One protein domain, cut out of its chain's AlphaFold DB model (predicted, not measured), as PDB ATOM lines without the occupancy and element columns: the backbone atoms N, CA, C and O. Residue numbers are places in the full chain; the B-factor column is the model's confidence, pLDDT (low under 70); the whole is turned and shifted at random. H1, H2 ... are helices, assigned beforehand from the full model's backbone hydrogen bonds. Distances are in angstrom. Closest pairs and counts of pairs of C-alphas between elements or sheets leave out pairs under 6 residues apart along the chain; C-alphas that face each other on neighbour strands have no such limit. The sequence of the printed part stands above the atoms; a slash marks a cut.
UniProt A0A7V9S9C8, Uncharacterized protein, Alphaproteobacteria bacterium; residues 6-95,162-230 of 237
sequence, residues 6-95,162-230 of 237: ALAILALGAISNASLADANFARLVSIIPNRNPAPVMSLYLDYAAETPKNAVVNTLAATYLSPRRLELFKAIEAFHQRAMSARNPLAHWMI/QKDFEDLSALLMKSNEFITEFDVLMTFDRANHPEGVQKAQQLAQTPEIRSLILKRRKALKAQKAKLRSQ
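AT A GLANCE: This is residues 6 to 95 and 162 to 230 of the 237 residues of an uncharacterized protein of Alphaproteobacteria bacterium (UniProt A0A7V9S9C8). Three long helices, H1, H4 and H6, run side by side with H4 opposite to the other two, and the shorter H3 joins them in a four-helix bundle. H2 folds back beside one end of H1, H7 folds back on H6, and H8 crosses H4 and then sticks out from the body as an arm with residues 218 to 230. The 159 printed residues hold eight named helices, H1 to H8 along the chain, and no named strand: the class is all helix. The whole is compact, with a radius of gyration of the C-alphas of 17.1 A, and spans 50 by 42 by 32 A.

HOW THE PARTS SIT: H6, residues 162 to 190, is the longest helix. It touches H1, residues 6 to 31, at a shallow tilt of 17 degrees, the same way; the closest C-alphas are those of Ala 21 and Asn 176, 4.9 A apart. H6 also touches H4, residues 67 to 86, at a shallow tilt of 22 degrees, opposite ways, closest at the C-alphas of His 80 and Ser 175, 5.3 A. H1 and H4 are close but not clearly touching, with the C-alphas of Ala 18 and Met 84 at 6.8 A. H3, residues 50 to 64, touches H1 with residues 56 to 60 alone, closest at the C-alphas of Val 29 and Val 57, 5.8 A. H3 and H4 form a hairpin but only just touch, with 3 pairs of C-alphas within 8 A, the closest those of Ala 61 and Leu 70, 6.1 A. H1 and H2, residues 38 to 46, form a hairpin, closest at the C-alphas of Val 29 and Met 41, 6.7 A. H6 and H7, residues 195 to 205, form another, closest at the C-alphas of Phe 188 and Gly 196, 4.8 A. H8, residues 207 to 230, touches H4 with residues 208 to 213 alone, only just about perpendicular at 70.2 degrees; the closest C-alphas are those of Ala 75 and Leu 212, 5.3 A. H5, residues 88 to 92, only just touches H1, with 3 pairs of C-alphas within 8 A, the closest those of Ala 11 and Leu 90, 7.5 A. Every O i to N i+4 pair is within hydrogen-bond range in H2 to H8; in H1 19 of 22 are.

IN THESE COORDINATES: H6 measures 42.2 A from C-alpha 162 at (-19.092, 16.190, -113.134) to C-alpha 190. H1 begins at C-alpha 6, (-16.778, 23.986, -112.710), and measures 37.6 A. H8, 34.7 A, ends at C-alpha 230, (-38.408, -17.877, -80.860). H4 measures 28.8 A and H3 21.3 A.

THE WHOLE: The two C-alphas farthest apart are those of Ala 6 and Ser 229, 56.9 A. Residues 96 to 161 are not printed, and C-alphas 95 and 162 are 15.3 A apart across the cut. Of the links printed whole, H1 to H2 is short and the others are tight. No printed residue is under 70 in pLDDT.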
ATOM      1  N   ALA A   6     -15.508  24.635-112.404       85.69
ATOM      2  CA  ALA A   6     -16.778  23.986-112.710       85.69
ATOM      3  C   ALA A   6     -17.103  22.864-111.711       85.69
ATOM      4  O   ALA A   6     -18.215  22.807-111.189       85.69
ATOM      5  N   LEU A   7     -16.123  22.019-111.370       86.06
ATOM      6  CA  LEU A   7     -16.316  20.960-110.370       86.06
ATOM      7  C   LEU A   7     -16.555  21.529-108.969       86.06
ATOM      8  O   LEU A   7     -17.375  21.000-108.223       86.06
ATOM      9  N   ALA A   8     -15.887  22.630-108.619       83.88
ATOM     10  CA  ALA A   8     -16.118  23.301-107.343       83.88
ATOM     11  C   ALA A   8     -17.539  23.881-107.243       83.88
ATOM     12  O   ALA A   8     -18.186  23.733-106.206       83.88
ATOM     13  N   ILE A   9     -18.053  24.481-108.322       89.81
ATOM     14  CA  ILE A   9     -19.441  24.968-108.392       89.81
ATOM     15  C   ILE A   9     -20.430  23.813-108.206       89.81
ATOM     16  O   ILE A   9     -21.372  23.933-107.424       89.81
ATOM     17  N   LEU A  10     -20.200  22.679-108.871       91.31
ATOM     18  CA  LEU A  10     -21.053  21.497-108.742       91.31
ATOM     19  C   LEU A  10     -21.032  20.917-107.319       91.31
ATOM     20  O   LEU A  10     -22.086  20.591-106.772       91.31
ATOM     21  N   ALA A  11     -19.858  20.856-106.685       89.12
ATOM     22  CA  ALA A  11     -19.726  20.428-105.294       89.12
ATOM     23  C   ALA A  11     -20.490  21.354-104.330       89.12
ATOM     24  O   ALA A  11     -21.230  20.875-103.467       89.12
ATOM     25  N   LEU A  12     -20.370  22.676-104.504       89.69
ATOM     26  CA  LEU A  12     -21.132  23.661-103.727       89.69
ATOM     27  C   LEU A  12     -22.644  23.524-103.957       89.69
ATOM     28  O   LEU A  12     -23.416  23.595-103.001       89.69
ATOM     29  N   GLY A  13     -23.067  23.270-105.197       92.50
ATOM     30  CA  GLY A  13     -24.463  22.992-105.538       92.50
ATOM     31  C   GLY A  13     -25.010  21.771-104.798       92.50
ATOM     32  O   GLY A  13     -26.073  21.847-104.179       92.50
ATOM     33  N   ALA A  14     -24.253  20.671-104.770       92.81
ATOM     34  CA  ALA A  14     -24.628  19.471-104.027       92.81
ATOM     35  C   ALA A  14     -24.733  19.731-102.510       92.81
ATOM     36  O   ALA A  14     -25.696  19.296-101.877       92.81
ATOM     37  N   ILE A  15     -23.797  20.485-101.921       90.50
ATOM     38  CA  ILE A  15     -23.836  20.868-100.495       90.50
ATOM     39  C   ILE A  15     -25.052  21.755-100.187       90.50
ATOM     40  O   ILE A  15     -25.718  21.571 -99.163       90.50
ATOM     41  N   SER A  16     -25.375  22.694-101.077       93.12
ATOM     42  CA  SER A  16     -26.550  23.559-100.942       93.12
ATOM     43  C   SER A  16     -27.852  22.751-100.985       93.12
ATOM     44  O   SER A  16     -28.671  22.843-100.069       93.12
ATOM     45  N   ASN A  17     -28.001  21.866-101.977       94.12
ATOM     46  CA  ASN A  17     -29.160  20.974-102.101       94.12
ATOM     47  C   ASN A  17     -29.328  20.063-100.879       94.12
ATOM     48  O   ASN A  17     -30.443  19.833-100.413       94.12
ATOM     49  N   ALA A  18     -28.217  19.576-100.332       93.94
ATOM     50  CA  ALA A  18     -28.205  18.816 -99.094       93.94
ATOM     51  C   ALA A  18     -28.705  19.629 -97.900       93.94
ATOM     52  O   ALA A  18     -29.556  19.156 -97.151       93.94
ATOM     53  N   SER A  19     -28.210  20.853 -97.749       92.00
ATOM     54  CA  SER A  19     -28.609  21.742 -96.655       92.00
ATOM     55  C   SER A  19     -30.102  22.068 -96.727       92.00
ATOM     56  O   SER A  19     -30.792  22.065 -95.710       92.00
ATOM     57  N   LEU A  20     -30.623  22.276 -97.940       93.56
ATOM     58  CA  LEU A  20     -32.048  22.478 -98.176       93.56
ATOM     59  C   LEU A  20     -32.875  21.230 -97.830       93.56
ATOM     60  O   LEU A  20     -33.911  21.348 -97.175       93.56
ATOM     61  N   ALA A  21     -32.420  20.041 -98.236       92.75
ATOM     62  CA  ALA A  21     -33.095  18.786 -97.913       92.75
ATOM     63  C   ALA A  21     -33.138  18.532 -96.395       92.75
ATOM     64  O   ALA A  21     -34.199  18.178 -95.882       92.75
ATOM     65  N   ASP A  22     -32.033  18.765 -95.675       90.62
ATOM     66  CA  ASP A  22     -31.978  18.672 -94.205       90.62
ATOM     67  C   ASP A  22     -32.928  19.681 -93.546       90.62
ATOM     68  O   ASP A  22     -33.692  19.323 -92.650       90.62
ATOM     69  N   ALA A  23     -32.926  20.937 -94.002       90.69
ATOM     70  CA  ALA A  23     -33.801  21.975 -93.457       90.69
ATOM     71  C   ALA A  23     -35.286  21.620 -93.638       90.69
ATOM     72  O   ALA A  23     -36.083  21.740 -92.702       90.69
ATOM     73  N   ASN A  24     -35.659  21.126 -94.818       92.06
ATOM     74  CA  ASN A  24     -37.028  20.701 -95.086       92.06
ATOM     75  C   ASN A  24     -37.406  19.433 -94.319       92.06
ATOM     76  O   ASN A  24     -38.546  19.328 -93.862       92.06
ATOM     77  N   PHE A  25     -36.473  18.500 -94.117       91.69
ATOM     78  CA  PHE A  25     -36.716  17.338 -93.267       91.69
ATOM     79  C   PHE A  25     -36.927  17.753 -91.805       91.69
ATOM     80  O   PHE A  25     -37.901  17.337 -91.178       91.69
ATOM     81  N   ALA A  26     -36.085  18.650 -91.283       89.06
ATOM     82  CA  ALA A  26     -36.218  19.203 -89.936       89.06
ATOM     83  C   ALA A  26     -37.551  19.941 -89.741       89.06
ATOM     84  O   ALA A  26     -38.169  19.841 -88.681       89.06
ATOM     85  N   ARG A  27     -38.055  20.620 -90.781       90.12
ATOM     86  CA  ARG A  27     -39.373  21.273 -90.757       90.12
ATOM     87  C   ARG A  27     -40.509  20.295 -90.443       90.12
ATOM     88  O   ARG A  27     -41.498  20.704 -89.840       90.12
ATOM     89  N   LEU A  28     -40.375  19.000 -90.745       90.81
ATOM     90  CA  LEU A  28     -41.395  17.999 -90.399       90.81
ATOM     91  C   LEU A  28     -41.671  17.921 -88.887       90.81
ATOM     92  O   LEU A  28     -42.780  17.553 -88.497       90.81
ATOM     93  N   VAL A  29     -40.724  18.338 -88.038       87.88
ATOM     94  CA  VAL A  29     -40.911  18.457 -86.580       87.88
ATOM     95  C   VAL A  29     -42.041  19.419 -86.222       87.88
ATOM     96  O   VAL A  29     -42.774  19.165 -85.266       87.88
ATOM     97  N   SER A  30     -42.226  20.497 -86.987       87.38
ATOM     98  CA  SER A  30     -43.313  21.450 -86.748       87.38
ATOM     99  C   SER A  30     -44.635  21.020 -87.393       87.38
ATOM    100  O   SER A  30     -45.713  21.449 -86.973       87.38
ATOM    101  N   ILE A  31     -44.575  20.141 -88.395       88.69
ATOM    102  CA  ILE A  31     -45.744  19.749 -89.187       88.69
ATOM    103  C   ILE A  31     -46.440  18.505 -88.618       88.69
ATOM    104  O   ILE A  31     -47.666  18.465 -88.487       88.69
ATOM    105  N   ILE A  32     -45.681  17.482 -88.242       89.44
ATOM    106  CA  ILE A  32     -46.241  16.191 -87.820       89.44
ATOM    107  C   ILE A  32     -47.171  16.294 -86.592       89.44
ATOM    108  O   ILE A  32     -48.248  15.698 -86.639       89.44
ATOM    109  N   PRO A  33     -46.847  17.051 -85.524       84.94
ATOM    110  CA  PRO A  33     -47.675  17.081 -84.313       84.94
ATOM    111  C   PRO A  33     -49.074  17.685 -84.500       84.94
ATOM    112  O   PRO A  33     -49.918  17.531 -83.620       84.94
ATOM    113  N   ASN A  34     -49.316  18.398 -85.612       75.31
ATOM    114  CA  ASN A  34     -50.575  19.097 -85.922       75.31
ATOM    115  C   ASN A  34     -51.133  19.959 -84.760       75.31
ATOM    116  O   ASN A  34     -52.338  20.114 -84.578       75.31
ATOM    117  N   ARG A  35     -50.241  20.472 -83.912       75.81
ATOM    118  CA  ARG A  35     -50.519  21.277 -82.713       75.81
ATOM    119  C   ARG A  35     -49.360  22.249 -82.511       75.81
ATOM    120  O   ARG A  35     -48.459  22.284 -83.342       75.81
ATOM    121  N   ASN A  36     -49.373  23.011 -81.414       80.44
ATOM    122  CA  ASN A  36     -48.286  23.923 -81.054       80.44
ATOM    123  C   ASN A  36     -46.919  23.199 -81.091       80.44
ATOM    124  O   ASN A  36     -46.662  22.362 -80.220       80.44
ATOM    125  N   PRO A  37     -46.044  23.506 -82.069       84.69
ATOM    126  CA  PRO A  37     -44.782  22.797 -82.240       84.69
ATOM    127  C   PRO A  37     -43.674  23.321 -81.319       84.69
ATOM    128  O   PRO A  37     -42.623  22.689 -81.230       84.69
ATOM    129  N   ALA A  38     -43.885  24.451 -80.629       85.56
ATOM    130  CA  ALA A  38     -42.832  25.170 -79.912       85.56
ATOM    131  C   ALA A  38     -42.063  24.315 -78.881       85.56
ATOM    132  O   ALA A  38     -40.833  24.337 -78.924       85.56
ATOM    133  N   PRO A  39     -42.711  23.503 -78.014       83.56
ATOM    134  CA  PRO A  39     -41.977  22.700 -77.031       83.56
ATOM    135  C   PRO A  39     -41.069  21.650 -77.681       83.56
ATOM    136  O   PRO A  39     -39.946  21.416 -77.243       83.56
ATOM    137  N   VAL A  40     -41.551  21.031 -78.759       85.12
ATOM    138  CA  VAL A  40     -40.822  19.983 -79.479       85.12
ATOM    139  C   VAL A  40     -39.688  20.584 -80.308       85.12
ATOM    140  O   VAL A  40     -38.604  20.010 -80.366       85.12
ATOM    141  N   MET A  41     -39.916  21.748 -80.919       85.38
ATOM    142  CA  MET A  41     -38.873  22.484 -81.632       85.38
ATOM    143  C   MET A  41     -37.742  22.916 -80.702       85.38
ATOM    144  O   MET A  41     -36.588  22.762 -81.087       85.38
ATOM    145  N   SER A  42     -38.047  23.399 -79.492       84.62
ATOM    146  CA  SER A  42     -37.015  23.745 -78.502       84.62
ATOM    147  C   SER A  42     -36.116  22.542 -78.221       84.62
ATOM    148  O   SER A  42     -34.911  22.612 -78.430       84.62
ATOM    149  N   LEU A  43     -36.722  21.395 -77.891       85.19
ATOM    150  CA  LEU A  43     -35.981  20.161 -77.636       85.19
ATOM    151  C   LEU A  43     -35.161  19.704 -78.855       85.19
ATOM    152  O   LEU A  43     -34.050  19.207 -78.712       85.19
ATOM    153  N   TYR A  44     -35.708  19.846 -80.063       87.81
ATOM    154  CA  TYR A  44     -35.010  19.481 -81.295       87.81
ATOM    155  C   TYR A  44     -33.774  20.355 -81.551       87.81
ATOM    156  O   TYR A  44     -32.744  19.846 -81.998       87.81
ATOM    157  N   LEU A  45     -33.878  21.660 -81.284       87.44
ATOM    158  CA  LEU A  45     -32.795  22.626 -81.470       87.44
ATOM    159  C   LEU A  45     -31.693  22.483 -80.413       87.44
ATOM    160  O   LEU A  45     -30.532  22.722 -80.740       87.44
ATOM    161  N   ASP A  46     -32.029  22.022 -79.206       89.12
ATOM    162  CA  ASP A  46     -31.058  21.775 -78.129       89.12
ATOM    163  C   ASP A  46     -30.092  20.618 -78.444       89.12
ATOM    164  O   ASP A  46     -28.994  20.528 -77.888       89.12
ATOM    165  N   TYR A  47     -30.457  19.726 -79.367       87.25
ATOM    166  CA  TYR A  47     -29.554  18.673 -79.812       87.25
ATOM    167  C   TYR A  47     -28.525  19.200 -80.820       87.25
ATOM    168  O   TYR A  47     -28.857  19.680 -81.901       87.25
ATOM    169  N   ALA A  48     -27.237  19.017 -80.524       82.19
ATOM    170  CA  ALA A  48     -26.169  19.278 -81.492       82.19
ATOM    171  C   ALA A  48     -26.030  18.144 -82.527       82.19
ATOM    172  O   ALA A  48     -25.746  18.389 -83.697       82.19
ATOM    173  N   ALA A  49     -26.244  16.896 -82.100       83.94
ATOM    174  CA  ALA A  49     -26.028  15.709 -82.924       83.94
ATOM    175  C   ALA A  49     -27.263  15.309 -83.749       83.94
ATOM    176  O   ALA A  49     -28.408  15.482 -83.333       83.94
ATOM    177  N   GLU A  50     -27.016  14.676 -84.895       83.62
ATOM    178  CA  GLU A  50     -28.052  14.292 -85.861       83.62
ATOM    179  C   GLU A  50     -28.862  13.056 -85.424       83.62
ATOM    180  O   GLU A  50     -30.060  12.943 -85.674       83.62
ATOM    181  N   THR A  51     -28.241  12.112 -84.715       87.56
ATOM    182  CA  THR A  51     -28.926  10.910 -84.208       87.56
ATOM    183  C   THR A  51     -30.108  11.223 -83.276       87.56
ATOM    184  O   THR A  51     -31.201  10.715 -83.539       87.56
ATOM    185  N   PRO A  52     -29.959  12.043 -82.213       87.38
ATOM    186  CA  PRO A  52     -31.091  12.389 -81.353       87.38
ATOM    187  C   PRO A  52     -32.155  13.217 -82.086       87.38
ATOM    188  O   PRO A  52     -33.342  12.970 -81.879       87.38
ATOM    189  N   LYS A  53     -31.768  14.101 -83.018       88.81
ATOM    190  CA  LYS A  53     -32.715  14.813 -83.896       88.81
ATOM    191  C   LYS A  53     -33.599  13.848 -84.678       88.81
ATOM    192  O   LYS A  53     -34.824  13.918 -84.585       88.81
ATOM    193  N   ASN A  54     -32.994  12.877 -85.360       89.25
ATOM    194  CA  ASN A  54     -33.733  11.846 -86.089       89.25
ATOM    195  C   ASN A  54     -34.636  11.010 -85.173       89.25
ATOM    196  O   ASN A  54     -35.759  10.673 -85.550       89.25
ATOM    197  N   ALA A  55     -34.188  10.689 -83.956       90.50
ATOM    198  CA  ALA A  55     -35.010   9.975 -82.981       90.50
ATOM    199  C   ALA A  55     -36.261  10.776 -82.577       90.50
ATOM    200  O   ALA A  55     -37.347  10.194 -82.482       90.50
ATOM    201  N   VAL A  56     -36.140  12.099 -82.413       91.12
ATOM    202  CA  VAL A  56     -37.281  12.993 -82.161       91.12
ATOM    203  C   VAL A  56     -38.267  12.933 -83.324       91.12
ATOM    204  O   VAL A  56     -39.421  12.566 -83.096       91.12
ATOM    205  N   VAL A  57     -37.833  13.193 -84.566       91.94
ATOM    206  CA  VAL A  57     -38.740  13.173 -85.738       91.94
ATOM    207  C   VAL A  57     -39.457  11.827 -85.853       91.94
ATOM    208  O   VAL A  57     -40.668  11.760 -86.062       91.94
ATOM    209  N   ASN A  58     -38.725  10.739 -85.633       93.44
ATOM    210  CA  ASN A  58     -39.256   9.384 -85.690       93.44
ATOM    211  C   ASN A  58     -40.286   9.072 -84.617       93.44
ATOM    212  O   ASN A  58     -41.264   8.373 -84.894       93.44
ATOM    213  N   THR A  59     -40.067   9.583 -83.411       93.50
ATOM    214  CA  THR A  59     -41.007   9.436 -82.303       93.50
ATOM    215  C   THR A  59     -42.276  10.229 -82.582       93.50
ATOM    216  O   THR A  59     -43.369   9.692 -82.434       93.50
ATOM    217  N   LEU A  60     -42.159  11.466 -83.077       93.19
ATOM    218  CA  LEU A  60     -43.320  12.263 -83.483       93.19
ATOM    219  C   LEU A  60     -44.116  11.556 -84.578       93.19
ATOM    220  O   LEU A  60     -45.332  11.413 -84.462       93.19
ATOM    221  N   ALA A  61     -43.432  11.059 -85.610       94.50
ATOM    222  CA  ALA A  61     -44.069  10.322 -86.689       94.50
ATOM    223  C   ALA A  61     -44.841   9.106 -86.159       94.50
ATOM    224  O   ALA A  61     -45.992   8.902 -86.531       94.50
ATOM    225  N   ALA A  62     -44.237   8.312 -85.273       95.19
ATOM    226  CA  ALA A  62     -44.883   7.133 -84.702       95.19
ATOM    227  C   ALA A  62     -46.079   7.471 -83.796       95.19
ATOM    228  O   ALA A  62     -47.029   6.693 -83.740       95.19
ATOM    229  N   THR A  63     -46.032   8.613 -83.108       94.25
ATOM    230  CA  THR A  63     -47.078   9.059 -82.178       94.25
ATOM    231  C   THR A  63     -48.280   9.668 -82.897       94.25
ATOM    232  O   THR A  63     -49.416   9.398 -82.518       94.25
ATOM    233  N   TYR A  64     -48.047  10.497 -83.920       93.69
ATOM    234  CA  TYR A  64     -49.100  11.326 -84.520       93.69
ATOM    235  C   TYR A  64     -49.607  10.821 -85.873       93.69
ATOM    236  O   TYR A  64     -50.721  11.162 -86.269       93.69
ATOM    237  N   LEU A  65     -48.825  10.022 -86.604       94.88
ATOM    238  CA  LEU A  65     -49.235   9.549 -87.924       94.88
ATOM    239  C   LEU A  65     -50.024   8.243 -87.831       94.88
ATOM    240  O   LEU A  65     -49.659   7.309 -87.119       94.88
ATOM    241  N   SER A  66     -51.067   8.130 -88.655       94.56
ATOM    242  CA  SER A  66     -51.747   6.850 -88.859       94.56
ATOM    243  C   SER A  66     -50.780   5.799 -89.432       94.56
ATOM    244  O   SER A  66     -49.812   6.162 -90.108       94.56
ATOM    245  N   PRO A  67     -51.042   4.487 -89.271       94.94
ATOM    246  CA  PRO A  67     -50.124   3.441 -89.733       94.94
ATOM    247  C   PRO A  67     -49.718   3.562 -91.210       94.94
ATOM    248  O   PRO A  67     -48.566   3.319 -91.567       94.94
ATOM    249  N   ARG A  68     -50.651   3.987 -92.073       94.25
ATOM    250  CA  ARG A  68     -50.394   4.196 -93.505       94.25
ATOM    251  C   ARG A  68     -49.493   5.408 -93.762       94.25
ATOM    252  O   ARG A  68     -48.620   5.339 -94.622       94.25
ATOM    253  N   ARG A  69     -49.702   6.508 -93.033       95.81
ATOM    254  CA  ARG A  69     -48.880   7.725 -93.140       95.81
ATOM    255  C   ARG A  69     -47.490   7.509 -92.559       95.81
ATOM    256  O   ARG A  69     -46.514   7.924 -93.170       95.81
ATOM    257  N   LEU A  70     -47.398   6.778 -91.452       96.75
ATOM    258  CA  LEU A  70     -46.132   6.377 -90.856       96.75
ATOM    259  C   LEU A  70     -45.303   5.516 -91.816       96.75
ATOM    260  O   LEU A  70     -44.104   5.732 -91.952       96.75
ATOM    261  N   GLU A  71     -45.917   4.547 -92.499       97.06
ATOM    262  CA  GLU A  71     -45.205   3.729 -93.487       97.06
ATOM    263  C   GLU A  71     -44.629   4.578 -94.628       97.06
ATOM    264  O   GLU A  71     -43.472   4.381 -95.008       97.06
ATOM    265  N   LEU A  72     -45.407   5.545 -95.124       97.44
ATOM    266  CA  LEU A  72     -44.963   6.482 -96.150       97.44
ATOM    267  C   LEU A  72     -43.818   7.371 -95.646       97.44
ATOM    268  O   LEU A  72     -42.769   7.428 -96.285       97.44
ATOM    269  N   PHE A  73     -43.979   7.982 -94.470       97.69
ATOM    270  CA  PHE A  73     -42.940   8.780 -93.817       97.69
ATOM    271  C   PHE A  73     -41.633   7.991 -93.688       97.69
ATOM    272  O   PHE A  73     -40.572   8.479 -94.056       97.69
ATOM    273  N   LYS A  74     -41.703   6.729 -93.250       97.44
ATOM    274  CA  LYS A  74     -40.524   5.867 -93.099       97.44
ATOM    275  C   LYS A  74     -39.831   5.526 -94.412       97.44
ATOM    276  O   LYS A  74     -38.627   5.277 -94.408       97.44
ATOM    277  N   ALA A  75     -40.564   5.475 -95.518       97.94
ATOM    278  CA  ALA A  75     -39.959   5.311 -96.832       97.94
ATOM    279  C   ALA A  75     -39.253   6.600 -97.284       97.94
ATOM    280  O   ALA A  75     -38.135   6.524 -97.786       97.94
ATOM    281  N   ILE A  76     -39.856   7.765 -97.039       97.75
ATOM    282  CA  ILE A  76     -39.259   9.074 -97.347       97.75
ATOM    283  C   ILE A  76     -38.011   9.316 -96.490       97.75
ATOM    284  O   ILE A  76     -36.968   9.660 -97.035       97.75
ATOM    285  N   GLU A  77     -38.072   9.044 -95.184       96.88
ATOM    286  CA  GLU A  77     -36.923   9.096 -94.270       96.88
ATOM    287  C   GLU A  77     -35.772   8.218 -94.781       96.88
ATOM    288  O   GLU A  77     -34.635   8.669 -94.863       96.88
ATOM    289  N   ALA A  78     -36.056   6.971 -95.169       96.44
ATOM    290  CA  ALA A  78     -35.027   6.062 -95.669       96.44
ATOM    291  C   ALA A  78     -34.402   6.550 -96.988       96.44
ATOM    292  O   ALA A  78     -33.199   6.378 -97.203       96.44
ATOM    293  N   PHE A  79     -35.201   7.154 -97.874       97.50
ATOM    294  CA  PHE A  79     -34.690   7.774 -99.096       97.50
ATOM    295  C   PHE A  79     -33.799   8.976 -98.771       97.50
ATOM    296  O   PHE A  79     -32.681   9.068 -99.279       97.50
ATOM    297  N   HIS A  80     -34.264   9.849 -97.879       96.38
ATOM    298  CA  HIS A  80     -33.527  11.018 -97.424       96.38
ATOM    299  C   HIS A  80     -32.190  10.622 -96.793       96.38
ATOM    300  O   HIS A  80     -31.149  11.079 -97.245       96.38
ATOM    301  N   GLN A  81     -32.173   9.670 -95.856       94.81
ATOM    302  CA  GLN A  81     -30.939   9.158 -95.244       94.81
ATOM    303  C   GLN A  81     -29.949   8.602 -96.274       94.81
ATOM    304  O   GLN A  81     -28.740   8.790 -96.127       94.81
ATOM    305  N   ARG A  82     -30.434   7.944 -97.334       95.19
ATOM    306  CA  ARG A  82     -29.580   7.490 -98.442       95.19
ATOM    307  C   ARG A  82     -28.963   8.671 -99.191       95.19
ATOM    308  O   ARG A  82     -27.756   8.658 -99.419       95.19
ATOM    309  N   ALA A  83     -29.767   9.669 -99.559       94.81
ATOM    310  CA  ALA A  83     -29.287  10.881-100.224       94.81
ATOM    311  C   ALA A  83     -28.255  11.613 -99.350       94.81
ATOM    312  O   ALA A  83     -27.165  11.970 -99.798       94.81
ATOM    313  N   MET A  84     -28.552  11.703 -98.056       93.38
ATOM    314  CA  MET A  84     -27.703  12.320 -97.053       93.38
ATOM    315  C   MET A  84     -26.398  11.560 -96.825       93.38
ATOM    316  O   MET A  84     -25.351  12.178 -96.640       93.38
ATOM    317  N   SER A  85     -26.419  10.232 -96.905       91.62
ATOM    318  CA  SER A  85     -25.207   9.409 -96.827       91.62
ATOM    319  C   SER A  85     -24.322   9.570 -98.064       91.62
ATOM    320  O   SER A  85     -23.101   9.577 -97.935       91.62
ATOM    321  N   ALA A  86     -24.911   9.750 -99.251       90.94
ATOM    322  CA  ALA A  86     -24.161   9.950-100.493       90.94
ATOM    323  C   ALA A  86     -23.366  11.273-100.508       90.94
ATOM    324  O   ALA A  86     -22.310  11.344-101.133       90.94
ATOM    325  N   ARG A  87     -23.821  12.292 -99.762       90.44
ATOM    326  CA  ARG A  87     -23.095  13.565 -99.567       90.44
ATOM    327  C   ARG A  87     -21.922  13.470 -98.593       90.44
ATOM    328  O   ARG A  87     -21.068  14.349 -98.577       90.44
ATOM    329  N   ASN A  88     -21.919  12.458 -97.724       87.31
ATOM    330  CA  ASN A  88     -21.049  12.400 -96.550       87.31
ATOM    331  C   ASN A  88     -19.549  12.504 -96.893       87.31
ATOM    332  O   ASN A  88     -18.848  13.228 -96.184       87.31
ATOM    333  N   PRO A  89     -19.047  11.877 -97.978       87.56
ATOM    334  CA  PRO A  89     -17.673  12.095 -98.417       87.56
ATOM    335  C   PRO A  89     -17.362  13.572 -98.685       87.56
ATOM    336  O   PRO A  89     -16.371  14.085 -98.189       87.56
ATOM    337  N   LEU A  90     -18.237  14.303 -99.377       85.38
ATOM    338  CA  LEU A  90     -17.990  15.707 -99.728       85.38
ATOM    339  C   LEU A  90     -17.902  16.636 -98.516       85.38
ATOM    340  O   LEU A  90     -17.126  17.585 -98.531       85.38
ATOM    341  N   ALA A  91     -18.692  16.373 -97.477       83.06
ATOM    342  CA  ALA A  91     -18.750  17.233 -96.298       83.06
ATOM    343  C   ALA A  91     -17.628  16.958 -95.282       83.06
ATOM    344  O   ALA A  91     -17.285  17.840 -94.496       83.06
ATOM    345  N   HIS A  92     -17.084  15.737 -95.256       83.75
ATOM    346  CA  HIS A  92     -16.225  15.285 -94.155       83.75
ATOM    347  C   HIS A  92     -14.888  14.684 -94.586       83.75
ATOM    348  O   HIS A  92     -14.058  14.382 -93.727       83.75
ATOM    349  N   TRP A  93     -14.674  14.447 -95.880       87.94
ATOM    350  CA  TRP A  93     -13.417  13.892 -96.368       87.94
ATOM    351  C   TRP A  93     -12.447  14.995 -96.765       87.94
ATOM    352  O   TRP A  93     -12.829  16.119 -97.082       87.94
ATOM    353  N   MET A  94     -11.161  14.662 -96.735       83.56
ATOM    354  CA  MET A  94     -10.125  15.560 -97.217       83.56
ATOM    355  C   MET A  94     -10.216  15.663 -98.731       83.56
ATOM    356  O   MET A  94     -10.292  14.646 -99.420       83.56
ATOM    357  N   ILE A  95     -10.179  16.897 -99.220       86.75
ATOM    358  CA  ILE A  95     -10.300  17.222-100.634       86.75
ATOM    359  C   ILE A  95      -8.899  17.398-101.224       86.75
ATOM    360  O   ILE A  95      -8.072  18.128-100.678       86.75
ATOM    361  N   GLN A 162     -17.876  15.395-112.939       89.94
ATOM    362  CA  GLN A 162     -19.092  16.190-113.134       89.94
ATOM    363  C   GLN A 162     -20.384  15.375-112.951       89.94
ATOM    364  O   GLN A 162     -21.257  15.783-112.187       89.94
ATOM    365  N   LYS A 163     -20.468  14.198-113.581       91.00
ATOM    366  CA  LYS A 163     -21.650  13.334-113.509       91.00
ATOM    367  C   LYS A 163     -21.992  12.894-112.082       91.00
ATOM    368  O   LYS A 163     -23.164  12.853-111.729       91.00
ATOM    369  N   ASP A 164     -20.995  12.625-111.238       91.88
ATOM    370  CA  ASP A 164     -21.244  12.206-109.853       91.88
ATOM    371  C   ASP A 164     -21.937  13.316-109.047       91.88
ATOM    372  O   ASP A 164     -22.799  13.045-108.208       91.88
ATOM    373  N   PHE A 165     -21.594  14.578-109.317       92.50
ATOM    374  CA  PHE A 165     -22.247  15.727-108.690       92.50
ATOM    375  C   PHE A 165     -23.652  15.980-109.230       92.50
ATOM    376  O   PHE A 165     -24.537  16.372-108.462       92.50
ATOM    377  N   GLU A 166     -23.863  15.771-110.529       93.56
ATOM    378  CA  GLU A 166     -25.181  15.855-111.161       93.56
ATOM    379  C   GLU A 166     -26.118  14.787-110.582       93.56
ATOM    380  O   GLU A 166     -27.206  15.117-110.107       93.56
ATOM    381  N   ASP A 167     -25.657  13.536-110.512       94.75
ATOM    382  CA  ASP A 167     -26.402  12.409-109.950       94.75
ATOM    383  C   ASP A 167     -26.703  12.625-108.456       94.75
ATOM    384  O   ASP A 167     -27.831  12.403-108.000       94.75
ATOM    385  N   LEU A 168     -25.727  13.116-107.680       95.00
ATOM    386  CA  LEU A 168     -25.937  13.462-106.273       95.00
ATOM    387  C   LEU A 168     -26.942  14.608-106.110       95.00
ATOM    388  O   LEU A 168     -27.822  14.539-105.250       95.00
ATOM    389  N   SER A 169     -26.839  15.655-106.929       95.31
ATOM    390  CA  SER A 169     -27.766  16.789-106.885       95.31
ATOM    391  C   SER A 169     -29.185  16.353-107.230       95.31
ATOM    392  O   SER A 169     -30.110  16.683-106.490       95.31
ATOM    393  N   ALA A 170     -29.357  15.542-108.275       96.44
ATOM    394  CA  ALA A 170     -30.648  14.967-108.641       96.44
ATOM    395  C   ALA A 170     -31.230  14.117-107.500       96.44
ATOM    396  O   ALA A 170     -32.411  14.242-107.168       96.44
ATOM    397  N   LEU A 171     -30.400  13.303-106.838       96.88
ATOM    398  CA  LEU A 171     -30.812  12.497-105.690       96.88
ATOM    399  C   LEU A 171     -31.287  13.363-104.506       96.88
ATOM    400  O   LEU A 171     -32.314  13.060-103.893       96.88
ATOM    401  N   LEU A 172     -30.566  14.441-104.189       96.88
ATOM    402  CA  LEU A 172     -30.912  15.371-103.107       96.88
ATOM    403  C   LEU A 172     -32.174  16.180-103.428       96.88
ATOM    404  O   LEU A 172     -33.059  16.296-102.580       96.88
ATOM    405  N   MET A 173     -32.303  16.670-104.661       96.50
ATOM    406  CA  MET A 173     -33.512  17.350-105.131       96.50
ATOM    407  C   MET A 173     -34.725  16.422-105.061       96.50
ATOM    408  O   MET A 173     -35.757  16.812-104.519       96.50
ATOM    409  N   LYS A 174     -34.583  15.161-105.483       97.38
ATOM    410  CA  LYS A 174     -35.653  14.162-105.367       97.38
ATOM    411  C   LYS A 174     -36.056  13.909-103.916       97.38
ATOM    412  O   LYS A 174     -37.242  13.795-103.608       97.38
ATOM    413  N   SER A 175     -35.085  13.853-103.001       97.00
ATOM    414  CA  SER A 175     -35.377  13.769-101.566       97.00
ATOM    415  C   SER A 175     -36.198  14.972-101.106       97.00
ATOM    416  O   SER A 175     -37.158  14.804-100.356       97.00
ATOM    417  N   ASN A 176     -35.827  16.172-101.551       96.00
ATOM    418  CA  ASN A 176     -36.510  17.405-101.193       96.00
ATOM    419  C   ASN A 176     -37.950  17.460-101.733       96.00
ATOM    420  O   ASN A 176     -38.867  17.870-101.018       96.00
ATOM    421  N   GLU A 177     -38.162  16.989-102.962       96.62
ATOM    422  CA  GLU A 177     -39.493  16.824-103.553       96.62
ATOM    423  C   GLU A 177     -40.364  15.917-102.683       96.62
ATOM    424  O   GLU A 177     -41.457  16.315-102.289       96.62
ATOM    425  N   PHE A 178     -39.879  14.728-102.305       97.62
ATOM    426  CA  PHE A 178     -40.664  13.812-101.471       97.62
ATOM    427  C   PHE A 178     -41.025  14.401-100.105       97.62
ATOM    428  O   PHE A 178     -42.143  14.200 -99.634       97.62
ATOM    429  N   ILE A 179     -40.106  15.138 -99.476       96.50
ATOM    430  CA  ILE A 179     -40.364  15.810 -98.196       96.50
ATOM    431  C   ILE A 179     -41.427  16.900 -98.361       96.50
ATOM    432  O   ILE A 179     -42.360  16.979 -97.561       96.50
ATOM    433  N   THR A 180     -41.313  17.712 -99.410       95.62
ATOM    434  CA  THR A 180     -42.262  18.797 -99.703       95.62
ATOM    435  C   THR A 180     -43.651  18.241 -99.997       95.62
ATOM    436  O   THR A 180     -44.644  18.709 -99.449       95.62
ATOM    437  N   GLU A 181     -43.729  17.181-100.793       96.44
ATOM    438  CA  GLU A 181     -44.995  16.533-101.116       96.44
ATOM    439  C   GLU A 181     -45.639  15.865 -99.898       96.44
ATOM    440  O   GLU A 181     -46.867  15.826 -99.777       96.44
ATOM    441  N   PHE A 182     -44.825  15.363 -98.967       96.38
ATOM    442  CA  PHE A 182     -45.318  14.864 -97.690       96.38
ATOM    443  C   PHE A 182     -45.855  15.990 -96.801       96.38
ATOM    444  O   PHE A 182     -46.886  15.808 -96.163       96.38
ATOM    445  N   ASP A 183     -45.221  17.160 -96.778       94.62
ATOM    446  CA  ASP A 183     -45.758  18.329 -96.073       94.62
ATOM    447  C   ASP A 183     -47.103  18.801 -96.654       94.62
ATOM    448  O   ASP A 183     -48.063  19.022 -95.912       94.62
ATOM    449  N   VAL A 184     -47.220  18.872 -97.983       94.69
ATOM    450  CA  VAL A 184     -48.494  19.187 -98.654       94.69
ATOM    451  C   VAL A 184     -49.572  18.173 -98.265       94.69
ATOM    452  O   VAL A 184     -50.682  18.549 -97.888       94.69
ATOM    453  N   LEU A 185     -49.231  16.881 -98.277       95.44
ATOM    454  CA  LEU A 185     -50.107  15.821 -97.785       95.44
ATOM    455  C   LEU A 185     -50.546  16.068 -96.333       95.44
ATOM    456  O   LEU A 185     -51.736  15.967 -96.034       95.44
ATOM    457  N   MET A 186     -49.612  16.400 -95.440       94.06
ATOM    458  CA  MET A 186     -49.947  16.693 -94.048       94.06
ATOM    459  C   MET A 186     -50.899  17.883 -93.960       94.06
ATOM    460  O   MET A 186     -51.868  17.813 -93.216       94.06
ATOM    461  N   THR A 187     -50.698  18.933 -94.755       92.12
ATOM    462  CA  THR A 187     -51.605  20.091 -94.810       92.12
ATOM    463  C   THR A 187     -53.033  19.685 -95.188       92.12
ATOM    464  O   THR A 187     -53.981  20.103 -94.520       92.12
ATOM    465  N   PHE A 188     -53.207  18.806 -96.179       94.19
ATOM    466  CA  PHE A 188     -54.528  18.267 -96.518       94.19
ATOM    467  C   PHE A 188     -55.129  17.407 -95.407       94.19
ATOM    468  O   PHE A 188     -56.312  17.559 -95.100       94.19
ATOM    469  N   ASP A 189     -54.330  16.539 -94.779       90.69
ATOM    470  CA  ASP A 189     -54.790  15.709 -93.663       90.69
ATOM    471  C   ASP A 189     -55.287  16.590 -92.496       90.69
ATOM    472  O   ASP A 189     -56.309  16.281 -91.888       90.69
ATOM    473  N   ARG A 190     -54.631  17.727 -92.218       89.19
ATOM    474  CA  ARG A 190     -55.067  18.691 -91.186       89.19
ATOM    475  C   ARG A 190     -56.408  19.338 -91.499       89.19
ATOM    476  O   ARG A 190     -57.211  19.552 -90.594       89.19
ATOM    477  N   ALA A 191     -56.636  19.649 -92.769       91.38
ATOM    478  CA  ALA A 191     -57.892  20.208 -93.249       91.38
ATOM    479  C   ALA A 191     -58.998  19.145 -93.401       91.38
ATOM    480  O   ALA A 191     -60.103  19.484 -93.816       91.38
ATOM    481  N   ASN A 192     -58.713  17.868 -93.099       90.88
ATOM    482  CA  ASN A 192     -59.570  16.722 -93.422       90.88
ATOM    483  C   ASN A 192     -59.994  16.704 -94.905       90.88
ATOM    484  O   ASN A 192     -61.098  16.282 -95.249       90.88
ATOM    485  N   HIS A 193     -59.118  17.183 -95.791       95.25
ATOM    486  CA  HIS A 193     -59.416  17.327 -97.209       95.25
ATOM    487  C   HIS A 193     -59.260  15.978 -97.934       95.25
ATOM    488  O   HIS A 193     -58.250  15.291 -97.735       95.25
ATOM    489  N   PRO A 194     -60.197  15.584 -98.821       92.56
ATOM    490  CA  PRO A 194     -60.144  14.290 -99.511       92.56
ATOM    491  C   PRO A 194     -58.879  14.101-100.364       92.56
ATOM    492  O   PRO A 194     -58.398  12.971-100.512       92.56
ATOM    493  N   GLU A 195     -58.276  15.187-100.857       94.62
ATOM    494  CA  GLU A 195     -57.015  15.129-101.611       94.62
ATOM    495  C   GLU A 195     -55.852  14.539-100.804       94.62
ATOM    496  O   GLU A 195     -54.951  13.946-101.394       94.62
ATOM    497  N   GLY A 196     -55.886  14.584 -99.466       94.25
ATOM    498  CA  GLY A 196     -54.868  13.929 -98.639       94.25
ATOM    499  C   GLY A 196     -54.807  12.417 -98.888       94.25
ATOM    500  O   GLY A 196     -53.741  11.792 -98.891       94.25
ATOM    501  N   VAL A 197     -55.939  11.770 -99.175       94.69
ATOM    502  CA  VAL A 197     -55.946  10.339 -99.519       94.69
ATOM    503  C   VAL A 197     -55.308  10.106-100.889       94.69
ATOM    504  O   VAL A 197     -54.489   9.189-101.022       94.69
ATOM    505  N   GLN A 198     -55.643  10.934-101.878       95.25
ATOM    506  CA  GLN A 198     -55.114  10.839-103.240       95.25
ATOM    507  C   GLN A 198     -53.608  11.117-103.278       95.25
ATOM    508  O   GLN A 198     -52.849  10.327-103.843       95.25
ATOM    509  N   LYS A 199     -53.150  12.173-102.602       95.88
ATOM    510  CA  LYS A 199     -51.738  12.561-102.564       95.88
ATOM    511  C   LYS A 199     -50.865  11.480-101.934       95.88
ATOM    512  O   LYS A 199     -49.815  11.123-102.463       95.88
ATOM    513  N   ALA A 200     -51.338  10.867-100.851       96.50
ATOM    514  CA  ALA A 200     -50.634   9.746-100.243       96.50
ATOM    515  C   ALA A 200     -50.589   8.499-101.136       96.50
ATOM    516  O   ALA A 200     -49.626   7.737-101.067       96.50
ATOM    517  N   GLN A 201     -51.626   8.257-101.946       96.56
ATOM    518  CA  GLN A 201     -51.614   7.173-102.931       96.56
ATOM    519  C   GLN A 201     -50.582   7.433-104.024       96.56
ATOM    520  O   GLN A 201     -49.777   6.546-104.294       96.56
ATOM    521  N   GLN A 202     -50.568   8.643-104.583       96.56
ATOM    522  CA  GLN A 202     -49.597   9.056-105.595       96.56
ATOM    523  C   GLN A 202     -48.165   8.903-105.077       96.56
ATOM    524  O   GLN A 202     -47.354   8.219-105.700       96.56
ATOM    525  N   LEU A 203     -47.872   9.433-103.884       96.94
ATOM    526  CA  LEU A 203     -46.553   9.297-103.264       96.94
ATOM    527  C   LEU A 203     -46.153   7.833-103.057       96.94
ATOM    528  O   LEU A 203     -45.047   7.440-103.420       96.94
ATOM    529  N   ALA A 204     -47.058   7.000-102.538       97.25
ATOM    530  CA  ALA A 204     -46.790   5.578-102.326       97.25
ATOM    531  C   ALA A 204     -46.614   4.774-103.630       97.25
ATOM    532  O   ALA A 204     -46.096   3.655-103.587       97.25
ATOM    533  N   GLN A 205     -47.065   5.307-104.768       97.44
ATOM    534  CA  GLN A 205     -46.925   4.689-106.088       97.44
ATOM    535  C   GLN A 205     -45.640   5.100-106.811       97.44
ATOM    536  O   GLN A 205     -45.245   4.389-107.739       97.44
ATOM    537  N   THR A 206     -44.965   6.172-106.381       97.56
ATOM    538  CA  THR A 206     -43.662   6.545-106.950       97.56
ATOM    539  C   THR A 206     -42.673   5.377-106.814       97.56
ATOM    540  O   THR A 206     -42.633   4.742-105.752       97.56
ATOM    541  N   PRO A 207     -41.916   5.017-107.870       97.94
ATOM    542  CA  PRO A 207     -41.105   3.797-107.880       97.94
ATOM    543  C   PRO A 207     -40.146   3.674-106.688       97.94
ATOM    544  O   PRO A 207     -40.052   2.612-106.062       97.94
ATOM    545  N   GLU A 208     -39.480   4.768-106.331       97.31
ATOM    546  CA  GLU A 208     -38.485   4.844-105.267       97.31
ATOM    547  C   GLU A 208     -39.122   4.575-103.904       97.31
ATOM    548  O   GLU A 208     -38.692   3.673-103.177       97.31
ATOM    549  N   ILE A 209     -40.205   5.286-103.586       98.00
ATOM    550  CA  ILE A 209     -40.933   5.131-102.325       98.00
ATOM    551  C   ILE A 209     -41.601   3.762-102.254       98.00
ATOM    552  O   ILE A 209     -41.479   3.066-101.242       98.00
ATOM    553  N   ARG A 210     -42.246   3.319-103.337       98.12
ATOM    554  CA  ARG A 210     -42.875   1.997-103.420       98.12
ATOM    555  C   ARG A 210     -41.867   0.891-103.126       98.12
ATOM    556  O   ARG A 210     -42.170  -0.020-102.351       98.12
ATOM    557  N   SER A 211     -40.671   0.967-103.710       98.06
ATOM    558  CA  SER A 211     -39.614  -0.025-103.484       98.06
ATOM    559  C   SER A 211     -39.201  -0.093-102.008       98.06
ATOM    560  O   SER A 211     -39.078  -1.187-101.444       98.06
ATOM    561  N   LEU A 212     -39.080   1.060-101.343       97.81
ATOM    562  CA  LEU A 212     -38.720   1.162 -99.929       97.81
ATOM    563  C   LEU A 212     -39.840   0.655 -99.013       97.81
ATOM    564  O   LEU A 212     -39.563  -0.090 -98.068       97.81
ATOM    565  N   ILE A 213     -41.100   0.961 -99.333       97.88
ATOM    566  CA  ILE A 213     -42.275   0.410 -98.641       97.88
ATOM    567  C   ILE A 213     -42.270  -1.119 -98.734       97.88
ATOM    568  O   ILE A 213     -42.372  -1.810 -97.715       97.88
ATOM    569  N   LEU A 214     -42.109  -1.677 -99.936       97.81
ATOM    570  CA  LEU A 214     -42.096  -3.127-100.146       97.81
ATOM    571  C   LEU A 214     -40.941  -3.801 -99.397       97.81
ATOM    572  O   LEU A 214     -41.155  -4.811 -98.714       97.81
ATOM    573  N   LYS A 215     -39.737  -3.217 -99.458       96.88
ATOM    574  CA  LYS A 215     -38.563  -3.689 -98.712       96.88
ATOM    575  C   LYS A 215     -38.838  -3.713 -97.207       96.88
ATOM    576  O   LYS A 215     -38.581  -4.726 -96.552       96.88
ATOM    577  N   ARG A 216     -39.425  -2.642 -96.663       94.69
ATOM    578  CA  ARG A 216     -39.781  -2.538 -95.240       94.69
ATOM    579  C   ARG A 216     -40.831  -3.571 -94.837       94.69
ATOM    580  O   ARG A 216     -40.654  -4.259 -93.834       94.69
ATOM    581  N   ARG A 217     -41.890  -3.746 -95.632       96.81
ATOM    582  CA  ARG A 217     -42.922  -4.769 -95.389       96.81
ATOM    583  C   ARG A 217     -42.329  -6.175 -95.360       96.81
ATOM    584  O   ARG A 217     -42.675  -6.958 -94.474       96.81
ATOM    585  N   LYS A 218     -41.420  -6.494 -96.288       96.75
ATOM    586  CA  LYS A 218     -40.706  -7.783 -96.311       96.75
ATOM    587  C   LYS A 218     -39.877  -7.979 -95.039       96.75
ATOM    588  O   LYS A 218     -39.986  -9.031 -94.412       96.75
ATOM    589  N   ALA A 219     -39.125  -6.961 -94.619       94.19
ATOM    590  CA  ALA A 219     -38.329  -7.008 -93.391       94.19
ATOM    591  C   ALA A 219     -39.198  -7.214 -92.135       94.19
ATOM    592  O   ALA A 219     -38.905  -8.085 -91.319       94.19
ATOM    593  N   LEU A 220     -40.316  -6.491 -92.014       93.25
ATOM    594  CA  LEU A 220     -41.250  -6.638 -90.890       93.25
ATOM    595  C   LEU A 220     -41.903  -8.024 -90.849       93.25
ATOM    596  O   LEU A 220     -42.074  -8.593 -89.770       93.25
ATOM    597  N   LYS A 221     -42.256  -8.592 -92.009       95.75
ATOM    598  CA  LYS A 221     -42.763  -9.971 -92.094       95.75
ATOM    599  C   LYS A 221     -41.719 -10.974 -91.602       95.75
ATOM    600  O   LYS A 221     -42.051 -11.824 -90.778       95.75
ATOM    601  N   ALA A 222     -40.469 -10.840 -92.045       95.31
ATOM    602  CA  ALA A 222     -39.372 -11.702 -91.608       95.31
ATOM    603  C   ALA A 222     -39.114 -11.587 -90.095       95.31
ATOM    604  O   ALA A 222     -38.987 -12.599 -89.408       95.31
ATOM    605  N   GLN A 223     -39.124 -10.367 -89.550       94.62
ATOM    606  CA  GLN A 223     -38.962 -10.130 -88.114       94.62
ATOM    607  C   GLN A 223     -40.090 -10.773 -87.296       94.62
ATOM    608  O   GLN A 223     -39.824 -11.442 -86.297       94.62
ATOM    609  N   LYS A 224     -41.348 -10.624 -87.730       95.31
ATOM    610  CA  LYS A 224     -42.498 -11.265 -87.073       95.31
ATOM    611  C   LYS A 224     -42.401 -12.791 -87.110       95.31
ATOM    612  O   LYS A 224     -42.724 -13.427 -86.112       95.31
ATOM    613  N   ALA A 225     -41.949 -13.372 -88.223       95.06
ATOM    614  CA  ALA A 225     -41.733 -14.814 -88.330       95.06
ATOM    615  C   ALA A 225     -40.658 -15.298 -87.342       95.06
ATOM    616  O   ALA A 225     -40.904 -16.245 -86.598       95.06
ATOM    617  N   LYS A 226     -39.527 -14.585 -87.254       95.25
ATOM    618  CA  LYS A 226     -38.447 -14.882 -86.297       95.25
ATOM    619  C   LYS A 226     -38.912 -14.798 -84.838       95.25
ATOM    620  O   LYS A 226     -38.589 -15.662 -84.035       95.25
ATOM    621  N   LEU A 227     -39.704 -13.783 -84.490       94.88
ATOM    622  CA  LEU A 227     -40.247 -13.650 -83.132       94.88
ATOM    623  C   LEU A 227     -41.233 -14.773 -82.787       94.88
ATOM    624  O   LEU A 227     -41.264 -15.238 -81.651       94.88
ATOM    625  N   ARG A 228     -42.035 -15.228 -83.760       94.12
ATOM    626  CA  ARG A 228     -42.943 -16.368 -83.572       94.12
ATOM    627  C   ARG A 228     -42.178 -17.673 -83.359       94.12
ATOM    628  O   ARG A 228     -42.536 -18.410 -82.448       94.12
ATOM    629  N   SER A 229     -41.123 -17.934 -84.137       92.44
ATOM    630  CA  SER A 229     -40.309 -19.143 -83.962       92.44
ATOM    631  C   SER A 229     -39.584 -19.156 -82.614       92.44
ATOM    632  O   SER A 229     -39.586 -20.179 -81.941       92.44
ATOM    633  N   GLN A 230     -39.044 -18.013 -82.177       93.00
ATOM    634  CA  GLN A 230     -38.408 -17.877 -80.860       93.00
ATOM    635  C   GLN A 230     -39.396 -18.121 -79.712       93.00
ATOM    636  O   GLN A 230     -39.079 -18.830 -78.764       93.00
TER     637      GLN A 230